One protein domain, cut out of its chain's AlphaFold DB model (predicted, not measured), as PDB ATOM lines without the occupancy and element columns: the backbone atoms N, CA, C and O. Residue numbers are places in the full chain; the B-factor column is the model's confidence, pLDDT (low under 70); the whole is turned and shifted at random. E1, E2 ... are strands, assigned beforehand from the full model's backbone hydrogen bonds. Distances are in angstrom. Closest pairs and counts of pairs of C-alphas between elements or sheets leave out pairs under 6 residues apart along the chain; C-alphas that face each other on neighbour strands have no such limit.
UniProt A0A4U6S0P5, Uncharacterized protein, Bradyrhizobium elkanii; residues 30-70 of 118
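Overview. This is residues 30 to 70 of the 118 residues of an uncharacterized protein of Bradyrhizobium elkanii (UniProt A0A4U6S0P5). Little of this small domain is regular structure: one two-stranded hairpin, E1 and E2, sits between two long looping stretches, residues 30 to 42 and 57 to 70. Both ends of the printed part come to the same side of this hairpin. The printed part has 41 residues, with no named helix and two strands, E1 then E2, antiparallel; the class is all strand, though under half of the residues are in named elements. It is compact and rounded, with a radius of gyration of the C-alphas of 9.7 A and spans of 25 by 19 by 14 A.

Arrangement. After residues 30 to 42, find E1, residues 43 to 48; a tight link of 2 residues joins it to E2, residues 51 to 56. Their directions stand at 149 degrees. Look for N 44 and O 55, 2.9 A apart, and N 53 and O 46, 2.8 A apart, both within hydrogen-bond range.

Along the chain. Find C-alpha 43 at (-20.477, 38.222, -40.796); E1 runs 15.6 A from there. E2 runs 16.3 A to C-alpha 56 at (-22.096, 39.675, -36.867).

Size, cuts and confidence. The C-alphas farthest apart, of Arg 40 and Gly 50, are 27.0 A apart. The printed part has no cut, and no printed residue is under 70 in pLDDT.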
ATOM      1  N   ARG A  30     -20.572  38.779 -28.416       91.31
ATOM      2  CA  ARG A  30     -19.868  37.526 -28.150       91.31
ATOM      3  C   ARG A  30     -19.198  36.993 -29.405       91.31
ATOM      4  O   ARG A  30     -19.794  36.959 -30.478       91.31
ATOM      5  N   CYS A  31     -17.960  36.551 -29.235       92.38
ATOM      6  CA  CYS A  31     -17.224  35.842 -30.266       92.38
ATOM      7  C   CYS A  31     -17.788  34.439 -30.473       92.38
ATOM      8  O   CYS A  31     -17.965  33.690 -29.510       92.38
ATOM      9  N   ASN A  32     -17.991  34.066 -31.735       92.06
ATOM     10  CA  ASN A  32     -18.227  32.684 -32.128       92.06
ATOM     11  C   ASN A  32     -16.924  32.055 -32.650       92.06
ATOM     12  O   ASN A  32     -16.126  32.716 -33.317       92.06
ATOM     13  N   ALA A  33     -16.696  30.779 -32.335       91.69
ATOM     14  CA  ALA A  33     -15.532  30.034 -32.815       91.69
ATOM     15  C   ALA A  33     -15.638  29.683 -34.310       91.69
ATOM     16  O   ALA A  33     -14.620  29.537 -34.984       91.69
ATOM     17  N   ALA A  34     -16.859  29.593 -34.841       92.00
ATOM     18  CA  ALA A  34     -17.128  29.276 -36.236       92.00
ATOM     19  C   ALA A  34     -18.168  30.230 -36.835       92.00
ATOM     20  O   ALA A  34     -18.968  30.844 -36.130       92.00
ATOM     21  N   MET A  35     -18.159  30.345 -38.163       90.69
ATOM     22  CA  MET A  35     -19.233  31.031 -38.871       90.69
ATOM     23  C   MET A  35     -20.502  30.166 -38.802       90.69
ATOM     24  O   MET A  35     -20.407  28.958 -39.040       90.69
ATOM     25  N   PRO A  36     -21.680  30.738 -38.497       88.69
ATOM     26  CA  PRO A  36     -22.929  29.988 -38.536       88.69
ATOM     27  C   PRO A  36     -23.170  29.384 -39.930       88.69
ATOM     28  O   PRO A  36     -22.875  30.041 -40.928       88.69
ATOM     29  N   PRO A  37     -23.730  28.166 -40.030       86.12
ATOM     30  CA  PRO A  37     -23.884  27.459 -41.305       86.12
ATOM     31  C   PRO A  37     -24.909  28.102 -42.250       86.12
ATOM     32  O   PRO A  37     -24.852  27.888 -43.455       86.12
ATOM     33  N   ASN A  38     -25.848  28.887 -41.720       86.69
ATOM     34  CA  ASN A  38     -26.827  29.630 -42.508       86.69
ATOM     35  C   ASN A  38     -26.991  31.041 -41.920       86.69
ATOM     36  O   ASN A  38     -27.905  31.284 -41.124       86.69
ATOM     37  N   PRO A  39     -26.050  31.952 -42.219       84.75
ATOM     38  CA  PRO A  39     -26.103  33.299 -41.689       84.75
ATOM     39  C   PRO A  39     -27.187  34.091 -42.423       84.75
ATOM     40  O   PRO A  39     -27.157  34.237 -43.642       84.75
ATOM     41  N   ARG A  40     -28.150  34.628 -41.665       86.25
ATOM     42  CA  ARG A  40     -29.138  35.585 -42.195       86.25
ATOM     43  C   ARG A  40     -28.541  36.973 -42.417       86.25
ATOM     44  O   ARG A  40     -29.077  37.761 -43.187       86.25
ATOM     45  N   GLU A  41     -27.450  37.258 -41.722       89.12
ATOM     46  CA  GLU A  41     -26.807  38.563 -41.668       89.12
ATOM     47  C   GLU A  41     -25.392  38.505 -42.232       89.12
ATOM     48  O   GLU A  41     -24.862  37.433 -42.515       89.12
ATOM     49  N   TYR A  42     -24.768  39.665 -42.414       89.56
ATOM     50  CA  TYR A  42     -23.374  39.735 -42.832       89.56
ATOM     51  C   TYR A  42     -22.454  39.440 -41.640       89.56
ATOM     52  O   TYR A  42     -22.656  39.988 -40.559       89.56
ATOM     53  N   TRP A  43     -21.433  38.603 -41.839       93.19
ATOM     54  CA  TRP A  43     -20.477  38.222 -40.796       93.19
ATOM     55  C   TRP A  43     -19.069  38.665 -41.150       93.19
ATOM     56  O   TRP A  43     -18.622  38.560 -42.293       93.19
ATOM     57  N   SER A  44     -18.349  39.097 -40.125       92.81
ATOM     58  CA  SER A  44     -16.936  39.436 -40.186       92.81
ATOM     59  C   SER A  44     -16.158  38.582 -39.189       92.81
ATOM     60  O   SER A  44     -16.716  37.974 -38.273       92.81
ATOM     61  N   TRP A  45     -14.837  38.539 -39.344       93.56
ATOM     62  CA  TRP A  45     -13.971  37.855 -38.391       93.56
ATOM     63  C   TRP A  45     -12.770  38.710 -38.011       93.56
ATOM     64  O   TRP A  45     -12.324  39.571 -38.775       93.56
ATOM     65  N   ARG A  46     -12.248  38.478 -36.804       91.00
ATOM     66  CA  ARG A  46     -11.010  39.080 -36.295       91.00
ATOM     67  C   ARG A  46     -10.228  38.092 -35.445       91.00
ATOM     68  O   ARG A  46     -10.783  37.141 -34.909       91.00
ATOM     69  N   PHE A  47      -8.927  38.331 -35.319       91.50
ATOM     70  CA  PHE A  47      -8.064  37.546 -34.448       91.50
ATOM     71  C   PHE A  47      -8.020  38.171 -33.047       91.50
ATOM     72  O   PHE A  47      -7.602  39.323 -32.877       91.50
ATOM     73  N   ILE A  48      -8.507  37.436 -32.048       89.44
ATOM     74  CA  ILE A  48      -8.641  37.882 -30.656       89.44
ATOM     75  C   ILE A  48      -8.183  36.738 -29.757       89.44
ATOM     76  O   ILE A  48      -8.662  35.617 -29.910       89.44
ATOM     77  N   ASP A  49      -7.260  37.020 -28.839       87.81
ATOM     78  CA  ASP A  49      -6.725  36.057 -27.865       87.81
ATOM     79  C   ASP A  49      -6.241  34.741 -28.498       87.81
ATOM     80  O   ASP A  49      -6.565  33.651 -28.034       87.81
ATOM     81  N   GLY A  50      -5.516  34.836 -29.617       89.06
ATOM     82  CA  GLY A  50      -4.970  33.662 -30.310       89.06
ATOM     83  C   GLY A  50      -5.984  32.879 -31.153       89.06
ATOM     84  O   GLY A  50      -5.632  31.850 -31.720       89.06
ATOM     85  N   ARG A  51      -7.241  33.332 -31.249       91.94
ATOM     86  CA  ARG A  51      -8.324  32.594 -31.917       91.94
ATOM     87  C   ARG A  51      -9.077  33.459 -32.926       91.94
ATOM     88  O   ARG A  51      -9.206  34.675 -32.767       91.94
ATOM     89  N   LYS A  52      -9.611  32.825 -33.978       93.06
ATOM     90  CA  LYS A  52     -10.505  33.477 -34.949       93.06
ATOM     91  C   LYS A  52     -11.880  33.676 -34.307       93.06
ATOM     92  O   LYS A  52     -12.615  32.718 -34.112       93.06
ATOM     93  N   CYS A  53     -12.206  34.922 -33.993       93.44
ATOM     94  CA  CYS A  53     -13.507  35.352 -33.497       93.44
ATOM     95  C   CYS A  53     -14.391  35.761 -34.677       93.44
ATOM     96  O   CYS A  53     -14.094  36.743 -35.362       93.44
ATOM     97  N   TRP A  54     -15.469  35.015 -34.898       94.38
ATOM     98  CA  TRP A  54     -16.553  35.388 -35.800       94.38
ATOM     99  C   TRP A  54     -17.568  36.255 -35.071       94.38
ATOM    100  O   TRP A  54     -17.935  35.968 -33.929       94.38
ATOM    101  N   TYR A  55     -18.012  37.314 -35.736       93.38
ATOM    102  CA  TYR A  55     -18.973  38.255 -35.193       93.38
ATOM    103  C   TYR A  55     -19.861  38.807 -36.314       93.38
ATOM    104  O   TYR A  55     -19.435  38.964 -37.459       93.38
ATOM    105  N   GLU A  56     -21.112  39.073 -35.977       93.19
ATOM    106  CA  GLU A  56     -22.096  39.675 -36.867       93.19
ATOM    107  C   GLU A  56     -21.778  41.151 -37.132       93.19
ATOM    108  O   GLU A  56     -21.303  41.870 -36.247       93.19
ATOM    109  N   GLY A  57     -22.044  41.599 -38.357       90.25
ATOM    110  CA  GLY A  57     -21.954  42.991 -38.770       90.25
ATOM    111  C   GLY A  57     -20.702  43.356 -39.567       90.25
ATOM    112  O   GLY A  57     -19.947  42.518 -40.071       90.25
ATOM    113  N   LYS A  58     -20.523  44.670 -39.739       85.31
ATOM    114  CA  LYS A  58     -19.501  45.259 -40.613       85.31
ATOM    115  C   LYS A  58     -18.079  44.942 -40.134       85.31
ATOM    116  O   LYS A  58     -17.840  44.841 -38.929       85.31
ATOM    117  N   PRO A  59     -17.113  44.870 -41.064       83.50
ATOM    118  CA  PRO A  59     -15.715  44.761 -40.688       83.50
ATOM    119  C   PRO A  59     -15.276  46.013 -39.911       83.50
ATOM    120  O   PRO A  59     -15.860  47.083 -40.056       83.50
ATOM    121  N   MET A  60     -14.207  45.876 -39.120       83.44
ATOM    122  CA  MET A  60     -13.629  46.908 -38.236       83.44
ATOM    123  C   MET A  60     -14.322  47.149 -36.885       83.44
ATOM    124  O   MET A  60     -14.062  48.175 -36.257       83.44
ATOM    125  N   LEU A  61     -15.084  46.191 -36.345       86.00
ATOM    126  CA  LEU A  61     -15.456  46.270 -34.926       86.00
ATOM    127  C   LEU A  61     -14.188  46.296 -34.042       86.00
ATOM    128  O   LEU A  61     -13.230  45.538 -34.272       86.00
ATOM    129  N   SER A  62     -14.135  47.193 -33.055       86.94
ATOM    130  CA  SER A  62     -12.982  47.290 -32.155       86.94
ATOM    131  C   SER A  62     -12.914  46.064 -31.238       86.94
ATOM    132  O   SER A  62     -13.933  45.503 -30.840       86.94
ATOM    133  N   LYS A  63     -11.695  45.627 -30.894       86.94
ATOM    134  CA  LYS A  63     -11.490  44.422 -30.067       86.94
ATOM    135  C   LYS A  63     -12.149  44.537 -28.688       86.94
ATOM    136  O   LYS A  63     -12.566  43.529 -28.148       86.94
ATOM    137  N   SER A  64     -12.280  45.747 -28.143       86.19
ATOM    138  CA  SER A  64     -12.922  46.006 -26.844       86.19
ATOM    139  C   SER A  64     -14.418  45.683 -26.819       86.19
ATOM    140  O   SER A  64     -14.986  45.523 -25.741       86.19
ATOM    141  N   LEU A  65     -15.048  45.606 -27.995       88.69
ATOM    142  CA  LEU A  65     -16.467  45.298 -28.168       88.69
ATOM    143  C   LEU A  65     -16.729  43.821 -28.418       88.69
ATOM    144  O   LEU A  65     -17.883  43.425 -28.526       88.69
ATOM    145  N   LEU A  66     -15.671  43.024 -28.529       90.88
ATOM    146  CA  LEU A  66     -15.743  41.600 -28.779       90.88
ATOM    147  C   LEU A  66     -15.206  40.875 -27.559       90.88
ATOM    148  O   LEU A  66     -14.107  41.156 -27.089       90.88
ATOM    149  N   GLU A  67     -15.991  39.943 -27.041       91.00
ATOM    150  CA  GLU A  67     -15.601  39.164 -25.876       91.00
ATOM    151  C   GLU A  67     -15.817  37.680 -26.138       91.00
ATOM    152  O   GLU A  67     -16.889  37.245 -26.577       91.00
ATOM    153  N   TRP A  68     -14.785  36.885 -25.862       89.94
ATOM    154  CA  TRP A  68     -14.944  35.444 -25.790       89.94
ATOM    155  C   TRP A  68     -15.789  35.097 -24.562       89.94
ATOM    156  O   TRP A  68     -15.539  35.640 -23.487       89.94
ATOM    157  N   PRO A  69     -16.778  34.194 -24.675       86.44
ATOM    158  CA  PRO A  69     -17.461  33.691 -23.496       86.44
ATOM    159  C   PRO A  69     -16.433  33.120 -22.511       86.44
ATOM    160  O   PRO A  69     -15.548  32.355 -22.906       86.44
ATOM    161  N   VAL A  70     -16.546  33.521 -21.240       81.75
ATOM    162  CA  VAL A  70     -15.716  32.997 -20.154       81.75
ATOM    163  C   VAL A  70     -15.953  31.495 -20.084       81.75
ATOM    164  O   VAL A  70     -17.042  31.040 -19.736       81.75
TER     165      VAL A  70